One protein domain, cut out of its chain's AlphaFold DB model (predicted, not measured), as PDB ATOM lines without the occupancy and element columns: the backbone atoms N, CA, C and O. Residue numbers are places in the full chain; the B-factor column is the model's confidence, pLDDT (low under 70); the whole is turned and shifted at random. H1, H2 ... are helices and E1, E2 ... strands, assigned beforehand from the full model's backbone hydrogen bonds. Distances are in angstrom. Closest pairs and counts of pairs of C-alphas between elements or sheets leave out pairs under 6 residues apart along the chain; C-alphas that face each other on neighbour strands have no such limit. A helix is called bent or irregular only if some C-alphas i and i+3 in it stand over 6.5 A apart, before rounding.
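What this domain is: This is residues 6 to 125 of the 131 residues of an uncharacterized protein of Proteobacteria bacterium ST_bin13 (UniProt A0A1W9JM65). A twisted parallel sheet is the core of a compact three-layer slab: H2 and H3 cover one face, and H4 and H1 cover the other, H1 towards the E1 edge. The printed part has 120 residues, with four named helices and four named strands in the order H1 E1 H2 E2 H3 E3 H4 E4. The sheet's order is E1 E2 E3 E4, all parallel, and the class is mixed, helices and strands. The whole is compact, with a radius of gyration of the C-alphas of 13.0 A, and spans 36 by 32 by 21 A.

Where its parts are: Find C-alpha 10 at (25.009, -17.342, 102.125); from there H1, residues 10 to 22, runs 18.8 A. E1 is residues 33 to 37, 13.0 A long, and H2 is residues 42 to 51, 14.4 A long. Next come E2, residues 56 to 61, 16.3 A, and H3, residues 67 to 84, 25.8 A, beginning at C-alpha 67 (27.240, -34.288, 92.235). H3 is irregular, but only just: C-alphas 75 and 78 are 6.7 A apart, and it has a kink of 32 degrees near residue 78. E3, residues 89 to 95, runs 19.7 A, H4, residues 101 to 113, 18.6 A, and E4, residues 121 to 124, 9.9 A, ending at C-alpha 124 (13.011, -27.608, 94.910).

How they stand to each other: Look first at the sheet, with edge strands E1 and E4. Across E1 and E2, N 36 and O 58 are within hydrogen-bond range at 2.8 A; across E2 and E3, N 59 and O 91 are at 2.9 A; across E3 and E4, N 94 and O 122 are at 2.8 A. Residues 6 to 7 pair in parallel with residues 35 to 36 of E1. Three strand-helix-strand units, parallel neighbour strands with a helix between, follow: E1 H2 E2 and E2 H3 E3 have right-handed crossovers, E3 H4 E4 a left-handed one. H2 lies over E2 at a height over the sheet of 10.0 A, and H3 over E3 at 9.0 A, on the same face. They touch at a shallow tilt of 17 degrees, the same way; their closest C-alphas, of Val 42 and Leu 73, are 5.8 A apart. On the opposite face H4 lies over E2 and E3 at 8.1 A, along the strands. H1 is on the sheet and touches H4 at a steep tilt of 50 degrees, the same way, closest at the C-alphas of Ile 16 and Val 105, 5.6 A. H1 and H3 are apart. In H1, H2 and H4 every O i to N i+4 pair is within hydrogen-bond range; in H3, 12 of 14 are.

The domain as a whole: The two C-alphas farthest apart, of Pro 25 and Ile 68, stand 36.8 A apart. The printed part has no cut and no long link; the links H1 to E1 and H4 to E4 are short, the others tight. The mean pLDDT of the printed part is 91.7, and you find residues 23 to 31 under 70.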
ATOM      1  N   VAL A   6      19.549 -21.512 112.841       91.00
ATOM      2  CA  VAL A   6      19.948 -21.678 111.446       91.00
ATOM      3  C   VAL A   6      21.469 -21.633 111.409       91.00
ATOM      4  O   VAL A   6      22.076 -20.631 111.785       91.00
ATOM      5  N   GLU A   7      22.087 -22.723 110.977       93.75
ATOM      6  CA  GLU A   7      23.531 -22.838 110.812       93.75
ATOM      7  C   GLU A   7      23.892 -22.867 109.331       93.75
ATOM      8  O   GLU A   7      23.270 -23.573 108.542       93.75
ATOM      9  N   GLY A   8      24.920 -22.111 108.954       90.75
ATOM     10  CA  GLY A   8      25.420 -22.030 107.586       90.75
ATOM     11  C   GLY A   8      25.642 -20.590 107.140       90.75
ATOM     12  O   GLY A   8      25.535 -19.649 107.929       90.75
ATOM     13  N   GLN A   9      25.999 -20.410 105.870       87.19
ATOM     14  CA  GLN A   9      26.271 -19.097 105.283       87.19
ATOM     15  C   GLN A   9      25.508 -18.898 103.968       87.19
ATOM     16  O   GLN A   9      24.889 -19.812 103.432       87.19
ATOM     17  N   GLY A  10      25.569 -17.677 103.434       89.81
ATOM     18  CA  GLY A  10      25.009 -17.342 102.125       89.81
ATOM     19  C   GLY A  10      23.601 -16.752 102.175       89.81
ATOM     20  O   GLY A  10      23.041 -16.490 103.240       89.81
ATOM     21  N   ALA A  11      23.053 -16.466 100.992       90.75
ATOM     22  CA  ALA A  11      21.739 -15.841 100.853       90.75
ATOM     23  C   ALA A  11      20.612 -16.752 101.358       90.75
ATOM     24  O   ALA A  11      19.717 -16.272 102.044       90.75
ATOM     25  N   LEU A  12      20.712 -18.059 101.095       91.69
ATOM     26  CA  LEU A  12      19.728 -19.050 101.525       91.69
ATOM     27  C   LEU A  12      19.646 -19.160 103.054       91.69
ATOM     28  O   LEU A  12      18.557 -19.059 103.609       91.69
ATOM     29  N   ALA A  13      20.786 -19.259 103.747       92.50
ATOM     30  CA  ALA A  13      20.814 -19.272 105.213       92.50
ATOM     31  C   ALA A  13      20.185 -18.006 105.815       92.50
ATOM     32  O   ALA A  13      19.410 -18.087 106.764       92.50
ATOM     33  N   ARG A  14      20.471 -16.830 105.232       93.44
ATOM     34  CA  ARG A  14      19.871 -15.561 105.673       93.44
ATOM     35  C   ARG A  14      18.367 -15.499 105.421       93.44
ATOM     36  O   ARG A  14      17.652 -15.020 106.291       93.44
ATOM     37  N   ALA A  15      17.901 -15.971 104.266       92.50
ATOM     38  CA  ALA A  15      16.479 -15.988 103.925       92.50
ATOM     39  C   ALA A  15      15.685 -16.888 104.882       92.50
ATOM     40  O   ALA A  15      14.669 -16.462 105.421       92.50
ATOM     41  N   ILE A  16      16.200 -18.089 105.168       92.25
ATOM     42  CA  ILE A  16      15.595 -19.012 106.135       92.25
ATOM     43  C   ILE A  16      15.583 -18.392 107.536       92.25
ATOM     44  O   ILE A  16      14.552 -18.396 108.199       92.25
ATOM     45  N   ALA A  17      16.706 -17.825 107.988       91.44
ATOM     46  CA  ALA A  17      16.777 -17.196 109.306       91.44
ATOM     47  C   ALA A  17      15.796 -16.022 109.453       91.44
ATOM     48  O   ALA A  17      15.177 -15.885 110.505       91.44
ATOM     49  N   ALA A  18      15.637 -15.201 108.410       90.50
ATOM     50  CA  ALA A  18      14.674 -14.103 108.400       90.50
ATOM     51  C   ALA A  18      13.229 -14.616 108.495       90.50
ATOM     52  O   ALA A  18      12.497 -14.183 109.379       90.50
ATOM     53  N   ALA A  19      12.852 -15.596 107.668       88.62
ATOM     54  CA  ALA A  19      11.507 -16.171 107.680       88.62
ATOM     55  C   ALA A  19      11.148 -16.800 109.038       88.62
ATOM     56  O   ALA A  19      10.082 -16.545 109.595       88.62
ATOM     57  N   LEU A  20      12.080 -17.551 109.636       86.00
ATOM     58  CA  LEU A  20      11.861 -18.164 110.950       86.00
ATOM     59  C   LEU A  20      11.782 -17.134 112.088       86.00
ATOM     60  O   LEU A  20      11.117 -17.392 113.089       86.00
ATOM     61  N   ALA A  21      12.431 -15.972 111.947       84.81
ATOM     62  CA  ALA A  21      12.342 -14.879 112.917       84.81
ATOM     63  C   ALA A  21      11.018 -14.102 112.821       84.81
ATOM     64  O   ALA A  21      10.530 -13.609 113.837       84.81
ATOM     65  N   GLU A  22      10.436 -13.996 111.622       81.81
ATOM     66  CA  GLU A  22       9.122 -13.377 111.399       81.81
ATOM     67  C   GLU A  22       7.975 -14.228 111.971       81.81
ATOM     68  O   GLU A  22       6.942 -13.687 112.368       81.81
ATOM     69  N   GLY A  23       8.203 -15.538 112.111       69.06
ATOM     70  CA  GLY A  23       7.301 -16.483 112.758       69.06
ATOM     71  C   GLY A  23       6.216 -16.985 111.810       69.06
ATOM     72  O   GLY A  23       5.286 -16.267 111.453       69.06
ATOM     73  N   THR A  24       6.296 -18.260 111.440       64.06
ATOM     74  CA  THR A  24       5.309 -18.895 110.563       64.06
ATOM     75  C   THR A  24       4.123 -19.427 111.384       64.06
ATOM     76  O   THR A  24       4.328 -20.211 112.320       64.06
ATOM     77  N   PRO A  25       2.865 -19.075 111.054       57.44
ATOM     78  CA  PRO A  25       1.694 -19.643 111.717       57.44
ATOM     79  C   PRO A  25       1.671 -21.175 111.586       57.44
ATOM     80  O   PRO A  25       1.649 -21.703 110.478       57.44
ATOM     81  N   GLY A  26       1.648 -21.896 112.711       57.81
ATOM     82  CA  GLY A  26       1.553 -23.364 112.733       57.81
ATOM     83  C   GLY A  26       2.884 -24.121 112.820       57.81
ATOM     84  O   GLY A  26       2.865 -25.340 112.977       57.81
ATOM     85  N   VAL A  27       4.032 -23.437 112.791       61.75
ATOM     86  CA  VAL A  27       5.288 -24.025 113.283       61.75
ATOM     87  C   VAL A  27       5.237 -23.962 114.807       61.75
ATOM     88  O   VAL A  27       5.082 -22.881 115.375       61.75
ATOM     89  N   ASP A  28       5.297 -25.119 115.473       52.97
ATOM     90  CA  ASP A  28       5.208 -25.196 116.933       52.97
ATOM     91  C   ASP A  28       6.202 -24.216 117.576       52.97
ATOM     92  O   ASP A  28       7.418 -24.317 117.394       52.97
ATOM     93  N   ALA A  29       5.678 -23.306 118.402       48.12
ATOM     94  CA  ALA A  29       6.449 -22.334 119.185       48.12
ATOM     95  C   ALA A  29       7.420 -22.990 120.196       48.12
ATOM     96  O   ALA A  29       8.128 -22.296 120.920       48.12
ATOM     97  N   SER A  30       7.463 -24.328 120.232       52.97
ATOM     98  CA  SER A  30       8.424 -25.155 120.964       52.97
ATOM     99  C   SER A  30       9.885 -24.805 120.636       52.97
ATOM    100  O   SER A  30      10.764 -25.011 121.467       52.97
ATOM    101  N   GLY A  31      10.164 -24.230 119.456       61.84
ATOM    102  CA  GLY A  31      11.478 -23.655 119.139       61.84
ATOM    103  C   GLY A  31      12.622 -24.672 119.027       61.84
ATOM    104  O   GLY A  31      13.773 -24.276 118.878       61.84
ATOM    105  N   ASP A  32      12.344 -25.975 119.079       86.44
ATOM    106  CA  ASP A  32      13.373 -27.017 119.128       86.44
ATOM    107  C   ASP A  32      13.743 -27.552 117.742       86.44
ATOM    108  O   ASP A  32      13.451 -28.698 117.385       86.44
ATOM    109  N   HIS A  33      14.358 -26.689 116.933       90.88
ATOM    110  CA  HIS A  33      14.776 -27.041 115.583       90.88
ATOM    111  C   HIS A  33      16.154 -26.504 115.200       90.88
ATOM    112  O   HIS A  33      16.521 -25.364 115.481       90.88
ATOM    113  N   LEU A  34      16.867 -27.317 114.429       94.62
ATOM    114  CA  LEU A  34      18.086 -26.938 113.734       94.62
ATOM    115  C   LEU A  34      17.842 -26.980 112.226       94.62
ATOM    116  O   LEU A  34      17.532 -28.038 111.679       94.62
ATOM    117  N   VAL A  35      18.049 -25.859 111.541       95.94
ATOM    118  CA  VAL A  35      18.167 -25.838 110.080       95.94
ATOM    119  C   VAL A  35      19.635 -25.673 109.717       95.94
ATOM    120  O   VAL A  35      20.260 -24.678 110.063       95.94
ATOM    121  N   LEU A  36      20.197 -26.661 109.031       96.25
ATOM    122  CA  LEU A  36      21.603 -26.709 108.654       96.25
ATOM    123  C   LEU A  36      21.731 -26.523 107.145       96.25
ATOM    124  O   LEU A  36      21.464 -27.449 106.382       96.25
ATOM    125  N   VAL A  37      22.168 -25.344 106.706       96.06
ATOM    126  CA  VAL A  37      22.575 -25.115 105.318       96.06
ATOM    127  C   VAL A  37      23.940 -25.753 105.113       96.06
ATOM    128  O   VAL A  37      24.948 -25.291 105.653       96.06
ATOM    129  N   ALA A  38      23.948 -26.865 104.383       91.31
ATOM    130  CA  ALA A  38      25.102 -27.728 104.247       91.31
ATOM    131  C   ALA A  38      26.252 -26.988 103.555       91.31
ATOM    132  O   ALA A  38      26.137 -26.558 102.411       91.31
ATOM    133  N   GLY A  39      27.387 -26.910 104.244       90.31
ATOM    134  CA  GLY A  39      28.664 -26.466 103.701       90.31
ATOM    135  C   GLY A  39      29.815 -27.312 104.243       90.31
ATOM    136  O   GLY A  39      29.653 -28.092 105.182       90.31
ATOM    137  N   GLY A  40      31.002 -27.164 103.659       91.62
ATOM    138  CA  GLY A  40      32.177 -27.937 104.065       91.62
ATOM    139  C   GLY A  40      32.166 -29.353 103.487       91.62
ATOM    140  O   GLY A  40      32.159 -29.511 102.272       91.62
ATOM    141  N   SER A  41      32.230 -30.381 104.339       95.38
ATOM    142  CA  SER A  41      32.321 -31.787 103.915       95.38
ATOM    143  C   SER A  41      31.106 -32.606 104.344       95.38
ATOM    144  O   SER A  41      30.491 -32.333 105.375       95.38
ATOM    145  N   VAL A  42      30.796 -33.664 103.587       96.62
ATOM    146  CA  VAL A  42      29.695 -34.595 103.898       96.62
ATOM    147  C   VAL A  42      29.821 -35.138 105.327       96.62
ATOM    148  O   VAL A  42      28.855 -35.131 106.084       96.62
ATOM    149  N   THR A  43      31.028 -35.538 105.736       97.31
ATOM    150  CA  THR A  43      31.295 -36.044 107.089       97.31
ATOM    151  C   THR A  43      30.993 -35.008 108.170       97.31
ATOM    152  O   THR A  43      30.399 -35.360 109.185       97.31
ATOM    153  N   ALA A  44      31.359 -33.739 107.960       96.44
ATOM    154  CA  ALA A  44      31.092 -32.684 108.935       96.44
ATOM    155  C   ALA A  44      29.584 -32.469 109.133       96.44
ATOM    156  O   ALA A  44      29.127 -32.337 110.267       96.44
ATOM    157  N   ILE A  45      28.807 -32.504 108.046       97.19
ATOM    158  CA  ILE A  45      27.347 -32.385 108.107       97.19
ATOM    159  C   ILE A  45      26.726 -33.583 108.829       97.19
ATOM    160  O   ILE A  45      25.928 -33.396 109.746       97.19
ATOM    161  N   ILE A  46      27.132 -34.806 108.482       97.75
ATOM    162  CA  ILE A  46      26.643 -36.032 109.132       97.75
ATOM    163  C   ILE A  46      26.916 -36.003 110.641       97.75
ATOM    164  O   ILE A  46      26.015 -36.261 111.440       97.75
ATOM    165  N   GLU A  47      28.138 -35.660 111.051       97.38
ATOM    166  CA  GLU A  47      28.494 -35.582 112.470       97.38
ATOM    167  C   GLU A  47      27.750 -34.448 113.184       97.38
ATOM    168  O   GLU A  47      27.272 -34.634 114.306       97.38
ATOM    169  N   ARG A  48      27.533 -33.310 112.516       96.00
ATOM    170  CA  ARG A  48      26.726 -32.221 113.072       96.00
ATOM    171  C   ARG A  48      25.279 -32.648 113.327       96.00
ATOM    172  O   ARG A  48      24.744 -32.313 114.385       96.00
ATOM    173  N   VAL A  49      24.663 -33.403 112.412       96.50
ATOM    174  CA  VAL A  49      23.313 -33.973 112.593       96.50
ATOM    175  C   VAL A  49      23.299 -34.965 113.760       96.50
ATOM    176  O   VAL A  49      22.403 -34.919 114.602       96.50
ATOM    177  N   ARG A  50      24.318 -35.827 113.874       96.00
ATOM    178  CA  ARG A  50      24.444 -36.803 114.974       96.00
ATOM    179  C   ARG A  50      24.608 -36.163 116.347       96.00
ATOM    180  O   ARG A  50      24.187 -36.756 117.335       96.00
ATOM    181  N   GLN A  51      25.208 -34.981 116.422       94.06
ATOM    182  CA  GLN A  51      25.430 -34.254 117.674       94.06
ATOM    183  C   GLN A  51      24.307 -33.264 117.999       94.06
ATOM    184  O   GLN A  51      24.282 -32.703 119.095       94.06
ATOM    185  N   ALA A  52      23.377 -33.031 117.070       93.31
ATOM    186  CA  ALA A  52      22.298 -32.080 117.272       93.31
ATOM    187  C   ALA A  52      21.416 -32.480 118.461       93.31
ATOM    188  O   ALA A  52      20.995 -33.631 118.598       93.31
ATOM    189  N   VAL A  53      21.121 -31.496 119.306       91.31
ATOM    190  CA  VAL A  53      20.122 -31.590 120.368       91.31
ATOM    191  C   VAL A  53      18.961 -30.709 119.931       91.31
ATOM    192  O   VAL A  53      18.929 -29.525 120.251       91.31
ATOM    193  N   ALA A  54      18.101 -31.289 119.093       91.88
ATOM    194  CA  ALA A  54      16.888 -30.669 118.580       91.88
ATOM    195  C   ALA A  54      15.823 -31.740 118.307       91.88
ATOM    196  O   ALA A  54      16.162 -32.867 117.926       91.88
ATOM    197  N   GLY A  55      14.549 -31.394 118.455       92.31
ATOM    198  CA  GLY A  55      13.416 -32.237 118.075       92.31
ATOM    199  C   GLY A  55      13.298 -32.410 116.560       92.31
ATOM    200  O   GLY A  55      12.830 -33.447 116.085       92.31
ATOM    201  N   VAL A  56      13.782 -31.434 115.785       94.31
ATOM    202  CA  VAL A  56      13.797 -31.468 114.316       94.31
ATOM    203  C   VAL A  56      15.134 -30.963 113.782       94.31
ATOM    204  O   VAL A  56      15.625 -29.918 114.202       94.31
ATOM    205  N   VAL A  57      15.709 -31.681 112.823       96.19
ATOM    206  CA  VAL A  57      16.873 -31.253 112.048       96.19
ATOM    207  C   VAL A  57      16.507 -31.266 110.570       96.19
ATOM    208  O   VAL A  57      16.082 -32.294 110.043       96.19
ATOM    209  N   ILE A  58      16.688 -30.137 109.891       97.31
ATOM    210  CA  ILE A  58      16.501 -30.027 108.441       97.31
ATOM    211  C   ILE A  58      17.842 -29.693 107.804       97.31
ATOM    212  O   ILE A  58      18.444 -28.671 108.124       97.31
ATOM    213  N   VAL A  59      18.305 -30.545 106.892       98.12
ATOM    214  CA  VAL A  59      19.537 -30.322 106.127       98.12
ATOM    215  C   VAL A  59      19.189 -29.707 104.775       98.12
ATOM    216  O   VAL A  59      18.456 -30.303 103.989       98.12
ATOM    217  N   ILE A  60      19.721 -28.525 104.480       98.00
ATOM    218  CA  ILE A  60      19.553 -27.862 103.184       98.00
ATOM    219  C   ILE A  60      20.775 -28.151 102.329       98.00
ATOM    220  O   ILE A  60      21.892 -27.827 102.722       98.00
ATOM    221  N   ILE A  61      20.563 -28.757 101.169       96.69
ATOM    222  CA  ILE A  61      21.619 -29.168 100.248       96.69
ATOM    223  C   ILE A  61      21.458 -28.338  98.981       96.69
ATOM    224  O   ILE A  61      20.567 -28.600  98.172       96.69
ATOM    225  N   ASP A  62      22.286 -27.307  98.841       92.62
ATOM    226  CA  ASP A  62      22.237 -26.418  97.683       92.62
ATOM    227  C   ASP A  62      22.968 -27.001  96.459       92.62
ATOM    228  O   ASP A  62      23.610 -28.058  96.499       92.62
ATOM    229  N   ALA A  63      22.864 -26.288  95.340       91.25
ATOM    230  CA  ALA A  63      23.501 -26.660  94.084       91.25
ATOM    231  C   ALA A  63      25.030 -26.455  94.059       91.25
ATOM    232  O   ALA A  63      25.663 -26.824  93.071       91.25
ATOM    233  N   GLY A  64      25.627 -25.878  95.109       90.00
ATOM    234  CA  GLY A  64      27.068 -25.637  95.214       90.00
ATOM    235  C   GLY A  64      27.886 -26.898  95.501       90.00
ATOM    236  O   GLY A  64      29.105 -26.896  95.331       90.00
ATOM    237  N   TRP A  65      27.232 -27.988  95.903       94.19
ATOM    238  CA  TRP A  65      27.870 -29.278  96.143       94.19
ATOM    239  C   TRP A  65      28.215 -30.013  94.848       94.19
ATOM    240  O   TRP A  65      27.471 -29.986  93.863       94.19
ATOM    241  N   THR A  66      29.321 -30.761  94.868       95.44
ATOM    242  CA  THR A  66      29.636 -31.674  93.764       95.44
ATOM    243  C   THR A  66      28.534 -32.735  93.627       95.44
ATOM    244  O   THR A  66      27.912 -33.113  94.627       95.44
ATOM    245  N   PRO A  67      28.284 -33.281  92.420       94.75
ATOM    246  CA  PRO A  67      27.240 -34.288  92.235       94.75
ATOM    247  C   PRO A  67      27.397 -35.513  93.146       94.75
ATOM    248  O   PRO A  67      26.395 -36.034  93.636       94.75
ATOM    249  N   ILE A  68      28.639 -35.950  93.388       96.88
ATOM    250  CA  ILE A  68      28.926 -37.104  94.243       96.88
ATOM    251  C   ILE A  68      28.674 -36.788  95.717       96.88
ATOM    252  O   ILE A  68      27.970 -37.547  96.376       96.88
ATOM    253  N   ASP A  69      29.159 -35.653  96.224       97.38
ATOM    254  CA  ASP A  69      28.972 -35.286  97.630       97.38
ATOM    255  C   ASP A  69      27.501 -35.023  97.944       97.38
ATOM    256  O   ASP A  69      26.991 -35.475  98.970       97.38
ATOM    257  N   ARG A  70      26.789 -34.370  97.017       96.81
ATOM    258  CA  ARG A  70      25.338 -34.194  97.093       96.81
ATOM    259  C   ARG A  70      24.632 -35.543  97.194       96.81
ATOM    260  O   ARG A  70      23.772 -35.716  98.053       96.81
ATOM    261  N   HIS A  71      24.996 -36.505  96.345       97.25
ATOM    262  CA  HIS A  71      24.392 -37.836  96.365       97.25
ATOM    263  C   HIS A  71      24.677 -38.584  97.673       97.25
ATOM    264  O   HIS A  71      23.760 -39.153  98.259       97.25
ATOM    265  N   LEU A  72      25.919 -38.540  98.166       97.88
ATOM    266  CA  LEU A  72      26.298 -39.152  99.441       97.88
ATOM    267  C   LEU A  72      25.541 -38.533 100.618       97.88
ATOM    268  O   LEU A  72      25.072 -39.256 101.498       97.88
ATOM    269  N   LEU A  73      25.390 -37.207 100.627       97.44
ATOM    270  CA  LEU A  73      24.663 -36.517 101.682       97.44
ATOM    271  C   LEU A  73      23.172 -36.877 101.655       97.44
ATOM    272  O   LEU A  73      22.633 -37.244 102.697       97.44
ATOM    273  N   LEU A  74      22.535 -36.878 100.480       97.94
ATOM    274  CA  LEU A  74      21.141 -37.312 100.307       97.94
ATOM    275  C   LEU A  74      20.931 -38.760 100.765       97.94
ATOM    276  O   LEU A  74      20.023 -39.034 101.546       97.94
ATOM    277  N   ALA A  75      21.811 -39.675 100.347       98.12
ATOM    278  CA  ALA A  75      21.754 -41.083 100.738       98.12
ATOM    279  C   ALA A  75      21.929 -41.297 102.254       98.12
ATOM    280  O   ALA A  75      21.513 -42.324 102.786       98.12
ATOM    281  N   SER A  76      22.530 -40.338 102.966       98.19
ATOM    282  CA  SER A  76      22.708 -40.410 104.419       98.19
ATOM    283  C   SER A  76      21.475 -39.984 105.223       98.19
ATOM    284  O   SER A  76      21.375 -40.350 106.395       98.19
ATOM    285  N   ILE A  77      20.528 -39.249 104.623       98.25
ATOM    286  CA  ILE A  77      19.384 -38.666 105.345       98.25
ATOM    287  C   ILE A  77      18.493 -39.746 105.956       98.25
ATOM    288  O   ILE A  77      18.172 -39.668 107.139       98.25
ATOM    289  N   GLU A  78      18.132 -40.775 105.192       97.69
ATOM    290  CA  GLU A  78      17.260 -41.848 105.679       97.69
ATOM    291  C   GLU A  78      17.921 -42.680 106.804       97.69
ATOM    292  O   GLU A  78      17.318 -42.803 107.875       97.69
ATOM    293  N   PRO A  79      19.179 -43.161 106.678       98.12
ATOM    294  CA  PRO A  79      19.885 -43.790 107.797       98.12
ATOM    295  C   PRO A  79      19.990 -42.905 109.046       98.12
ATOM    296  O   PRO A  79      19.852 -43.401 110.166       98.12
ATOM    297  N   LEU A  80      20.227 -41.598 108.879       98.06
ATOM    298  CA  LEU A  80      20.263 -40.654 110.000       98.06
ATOM    299  C   LEU A  80      18.895 -40.510 110.659       98.06
ATOM    300  O   LEU A  80      18.816 -40.533 111.885       98.06
ATOM    301  N   ALA A  81      17.825 -40.411 109.873       98.00
ATOM    302  CA  ALA A  81      16.463 -40.349 110.378       98.00
ATOM    303  C   ALA A  81      16.113 -41.583 111.220       98.00
ATOM    304  O   ALA A  81      15.588 -41.433 112.323       98.00
ATOM    305  N   VAL A  82      16.474 -42.783 110.754       98.06
ATOM    306  CA  VAL A  82      16.285 -44.032 111.511       98.06
ATOM    307  C   VAL A  82      17.096 -44.024 112.807       98.06
ATOM    308  O   VAL A  82      16.556 -44.324 113.869       98.06
ATOM    309  N   ALA A  83      18.375 -43.650 112.748       97.81
ATOM    310  CA  ALA A  83      19.260 -43.660 113.915       97.81
ATOM    311  C   ALA A  83      18.867 -42.640 114.998       97.81
ATOM    312  O   ALA A  83      19.245 -42.787 116.160       97.81
ATOM    313  N   ARG A  84      18.155 -41.578 114.612       96.12
ATOM    314  CA  ARG A  84      17.773 -40.460 115.481       96.12
ATOM    315  C   ARG A  84      16.329 -40.537 115.981       96.12
ATOM    316  O   ARG A  84      15.988 -39.861 116.955       96.12
ATOM    317  N   ALA A  85      15.500 -41.362 115.352       94.75
ATOM    318  CA  ALA A  85      14.132 -41.594 115.780       94.75
ATOM    319  C   ALA A  85      14.071 -42.327 117.140       94.75
ATOM    320  O   ALA A  85      14.957 -43.115 117.469       94.75
ATOM    321  N   PRO A  86      13.013 -42.101 117.943       92.44
ATOM    322  CA  PRO A  86      11.932 -41.132 117.733       92.44
ATOM    323  C   PRO A  86      12.270 -39.720 118.245       92.44
ATOM    324  O   PRO A  86      11.465 -38.811 118.081       92.44
ATOM    325  N   ALA A  87      13.427 -39.536 118.891       92.25
ATOM    326  CA  ALA A  87      13.751 -38.314 119.625       92.25
ATOM    327  C   ALA A  87      13.967 -37.093 118.719       92.25
ATOM    328  O   ALA A  87      13.600 -35.983 119.092       92.25
ATOM    329  N   THR A  88      14.556 -37.294 117.541       94.19
ATOM    330  CA  THR A  88      14.813 -36.229 116.570       94.19
ATOM    331  C   THR A  88      14.307 -36.657 115.199       94.19
ATOM    332  O   THR A  88      14.693 -37.712 114.691       94.19
ATOM    333  N   ARG A  89      13.490 -35.810 114.565       96.31
ATOM    334  CA  ARG A  89      13.146 -35.936 113.143       96.31
ATOM    335  C   ARG A  89      14.279 -35.367 112.301       96.31
ATOM    336  O   ARG A  89      14.787 -34.295 112.616       96.31
ATOM    337  N   VAL A  90      14.669 -36.062 111.239       97.62
ATOM    338  CA  VAL A  90      15.712 -35.599 110.315       97.62
ATOM    339  C   VAL A  90      15.137 -35.592 108.910       97.62
ATOM    340  O   VAL A  90      14.731 -36.638 108.423       97.62
ATOM    341  N   CYS A  91      15.106 -34.436 108.261       98.06
ATOM    342  CA  CYS A  91      14.634 -34.280 106.884       98.06
ATOM    343  C   CYS A  91      15.651 -33.473 106.071       98.06
ATOM    344  O   CYS A  91      16.583 -32.888 106.628       98.06
ATOM    345  N   ALA A  92      15.460 -33.407 104.756       98.44
ATOM    346  CA  ALA A  92      16.285 -32.576 103.895       98.44
ATOM    347  C   ALA A  92      15.481 -31.804 102.849       98.44
ATOM    348  O   ALA A  92      14.411 -32.228 102.412       98.44
ATOM    349  N   VAL A  93      16.055 -30.682 102.425       98.44
ATOM    350  CA  VAL A  93      15.612 -29.914 101.262       98.44
ATOM    351  C   VAL A  93      16.779 -29.843 100.286       98.44
ATOM    352  O   VAL A  93      17.822 -29.270 100.596       98.44
ATOM    353  N   GLN A  94      16.614 -30.440  99.113       97.88
ATOM    354  CA  GLN A  94      17.537 -30.299  97.998       97.88
ATOM    355  C   GLN A  94      17.102 -29.104  97.153       97.88
ATOM    356  O   GLN A  94      15.986 -29.087  96.640       97.88
ATOM    357  N   VAL A  95      17.985 -28.128  96.971       97.19
ATOM    358  CA  VAL A  95      17.696 -26.910  96.209       97.19
ATOM    359  C   VAL A  95      18.492 -26.946  94.908       97.19
ATOM    360  O   VAL A  95      19.725 -26.989  94.926       97.19
ATOM    361  N   ALA A  96      17.790 -26.980  93.776       95.25
ATOM    362  CA  ALA A  96      18.407 -26.919  92.458       95.25
ATOM    363  C   ALA A  96      19.034 -25.539  92.189       95.25
ATOM    364  O   ALA A  96      18.744 -24.553  92.870       95.25
ATOM    365  N   ALA A  97      19.910 -25.466  91.184       92.12
ATOM    366  CA  ALA A  97      20.431 -24.184  90.718       92.12
ATOM    367  C   ALA A  97      19.267 -23.329  90.206       92.12
ATOM    368  O   ALA A  97      18.376 -23.866  89.559       92.12
ATOM    369  N   ASP A  98      19.275 -22.030  90.507       93.12
ATOM    370  CA  ASP A  98      18.241 -21.065  90.096       93.12
ATOM    371  C   ASP A  98      16.826 -21.320  90.657       93.12
ATOM    372  O   ASP A  98      15.861 -20.684  90.233       93.12
ATOM    373  N   ALA A  99      16.686 -22.219  91.638       94.88
ATOM    374  CA  ALA A  99      15.447 -22.369  92.390       94.88
ATOM    375  C   ALA A  99      15.125 -21.102  93.203       94.88
ATOM    376  O   ALA A  99      16.021 -20.436  93.732       94.88
ATOM    377  N   ASP A 100      13.836 -20.784  93.326       94.50
ATOM    378  CA  ASP A 100      13.379 -19.633  94.106       94.50
ATOM    379  C   ASP A 100      13.641 -19.870  95.604       94.50
ATOM    380  O   ASP A 100      13.251 -20.891  96.179       94.50
ATOM    381  N   LEU A 101      14.295 -18.903  96.254       93.75
ATOM    382  CA  LEU A 101      14.573 -18.956  97.689       93.75
ATOM    383  C   LEU A 101      13.282 -19.017  98.513       93.75
ATOM    384  O   LEU A 101      13.277 -19.657  99.562       93.75
ATOM    385  N   ALA A 102      12.197 -18.393  98.047       93.44
ATOM    386  CA  ALA A 102      10.908 -18.441  98.729       93.44
ATOM    387  C   ALA A 102      10.327 -19.864  98.752       93.44
ATOM    388  O   ALA A 102       9.780 -20.285  99.770       93.44
ATOM    389  N   ASP A 103      10.508 -20.633  97.675       96.12
ATOM    390  CA  ASP A 103      10.042 -22.021  97.600       96.12
ATOM    391  C   ASP A 103      10.871 -22.927  98.533       96.12
ATOM    392  O   ASP A 103      10.326 -23.797  99.216       96.12
ATOM    393  N   ALA A 104      12.182 -22.676  98.644       95.56
ATOM    394  CA  ALA A 104      13.040 -23.366  99.608       95.56
ATOM    395  C   ALA A 104      12.664 -23.045 101.065       95.56
ATOM    396  O   ALA A 104      12.601 -23.955 101.892       95.56
ATOM    397  N   VAL A 105      12.379 -21.778 101.381       95.31
ATOM    398  CA  VAL A 105      11.897 -21.360 102.708       95.31
ATOM    399  C   VAL A 105      10.575 -22.053 103.045       95.31
ATOM    400  O   VAL A 105      10.476 -22.679 104.099       95.31
ATOM    401  N   ALA A 106       9.603 -22.040 102.130       94.75
ATOM    402  CA  ALA A 106       8.307 -22.682 102.341       94.75
ATOM    403  C   ALA A 106       8.435 -24.196 102.595       94.75
ATOM    404  O   ALA A 106       7.737 -24.759 103.442       94.75
ATOM    405  N   ALA A 107       9.363 -24.871 101.907       96.44
ATOM    406  CA  ALA A 107       9.644 -26.287 102.137       96.44
ATOM    407  C   ALA A 107      10.213 -26.561 103.541       96.44
ATOM    408  O   ALA A 107       9.856 -27.561 104.170       96.44
ATOM    409  N   VAL A 108      11.070 -25.672 104.053       95.31
ATOM    410  CA  VAL A 108      11.595 -25.754 105.424       95.31
ATOM    411  C   VAL A 108      10.474 -25.583 106.442       95.31
ATOM    412  O   VAL A 108      10.328 -26.425 107.327       95.31
ATOM    413  N   GLU A 109       9.649 -24.548 106.302       93.25
ATOM    414  CA  GLU A 109       8.517 -24.286 107.200       93.25
ATOM    415  C   GLU A 109       7.523 -25.457 107.230       93.25
ATOM    416  O   GLU A 109       7.070 -25.891 108.297       93.25
ATOM    417  N   TYR A 110       7.240 -26.037 106.062       93.62
ATOM    418  CA  TYR A 110       6.431 -27.244 105.954       93.62
ATOM    419  C   TYR A 110       7.033 -28.419 106.744       93.62
ATOM    420  O   TYR A 110       6.346 -29.033 107.559       93.62
ATOM    421  N   LEU A 111       8.321 -28.729 106.566       94.75
ATOM    422  CA  LEU A 111       8.964 -29.849 107.270       94.75
ATOM    423  C   LEU A 111       9.073 -29.624 108.790       94.75
ATOM    424  O   LEU A 111       9.013 -30.590 109.564       94.75
ATOM    425  N   LEU A 112       9.211 -28.366 109.224       92.19
ATOM    426  CA  LEU A 112       9.184 -27.999 110.641       92.19
ATOM    427  C   LEU A 112       7.805 -28.266 111.255       92.19
ATOM    428  O   LEU A 112       7.734 -28.896 112.310       92.19
ATOM    429  N   SER A 113       6.726 -27.855 110.581       89.19
ATOM    430  CA  SER A 113       5.344 -28.048 111.058       89.19
ATOM    431  C   SER A 113       4.841 -29.496 110.949       89.19
ATOM    432  O   SER A 113       3.977 -29.917 111.719       89.19
ATOM    433  N   ALA A 114       5.387 -30.300 110.036       90.31
ATOM    434  CA  ALA A 114       4.946 -31.674 109.820       90.31
ATOM    435  C   ALA A 114       5.409 -32.625 110.946       90.31
ATOM    436  O   ALA A 114       6.515 -33.159 110.923       90.31
ATOM    437  N   GLN A 115       4.551 -32.892 111.935       83.88
ATOM    438  CA  GLN A 115       4.913 -33.668 113.135       83.88
ATOM    439  C   GLN A 115       5.192 -35.166 112.884       83.88
ATOM    440  O   GLN A 115       5.931 -35.786 113.646       83.88
ATOM    441  N   SER A 116       4.650 -35.745 111.808       86.44
ATOM    442  CA  SER A 116       4.705 -37.196 111.536       86.44
ATOM    443  C   SER A 116       5.666 -37.593 110.410       86.44
ATOM    444  O   SER A 116       5.547 -38.693 109.875       86.44
ATOM    445  N   VAL A 117       6.600 -36.716 110.019       90.75
ATOM    446  CA  VAL A 117       7.547 -36.985 108.919       90.75
ATOM    447  C   VAL A 117       9.002 -36.940 109.390       90.75
ATOM    448  O   VAL A 117       9.437 -35.995 110.049       90.75
ATOM    449  N   THR A 118       9.764 -37.974 109.035       96.62
ATOM    450  CA  THR A 118      11.220 -38.076 109.209       96.62
ATOM    451  C   THR A 118      11.786 -38.879 108.036       96.62
ATOM    452  O   THR A 118      11.083 -39.711 107.470       96.62
ATOM    453  N   GLY A 119      13.021 -38.605 107.629       97.31
ATOM    454  CA  GLY A 119      13.666 -39.185 106.445       97.31
ATOM    455  C   GLY A 119      13.226 -38.566 105.115       97.31
ATOM    456  O   GLY A 119      13.747 -38.945 104.071       97.31
ATOM    457  N   GLN A 120      12.298 -37.605 105.133       97.56
ATOM    458  CA  GLN A 120      11.763 -36.990 103.920       97.56
ATOM    459  C   GLN A 120      12.798 -36.068 103.266       97.56
ATOM    460  O   GLN A 120      13.425 -35.246 103.937       97.56
ATOM    461  N   ILE A 121      12.908 -36.161 101.943       98.12
ATOM    462  CA  ILE A 121      13.709 -35.266 101.107       98.12
ATOM    463  C   ILE A 121      12.756 -34.542 100.155       98.12
ATOM    464  O   ILE A 121      12.028 -35.188  99.402       98.12
ATOM    465  N   LEU A 122      12.745 -33.209 100.194       98.12
ATOM    466  CA  LEU A 122      12.004 -32.377  99.243       98.12
ATOM    467  C   LEU A 122      12.969 -31.765  98.234       98.12
ATOM    468  O   LEU A 122      13.953 -31.147  98.630       98.12
ATOM    469  N   THR A 123      12.674 -31.910  96.944       97.69
ATOM    470  CA  THR A 123      13.450 -31.276  95.873       97.69
ATOM    471  C   THR A 123      12.745 -30.016  95.402       97.69
ATOM    472  O   THR A 123      11.569 -30.061  95.042       97.69
ATOM    473  N   ILE A 124      13.473 -28.905  95.395       97.69
ATOM    474  CA  ILE A 124      13.011 -27.608  94.910       97.69
ATOM    475  C   ILE A 124      13.679 -27.353  93.569       97.69
ATOM    476  O   ILE A 124      14.882 -27.099  93.498       97.69
ATOM    477  N   GLU A 125      12.882 -27.470  92.516       96.31
ATOM    478  CA  GLU A 125      13.283 -27.201  91.139       96.31
ATOM    479  C   GLU A 125      13.008 -25.733  90.775       96.31
ATOM    480  O   GLU A 125      12.155 -25.090  91.399       96.31
TER     481      GLU A 125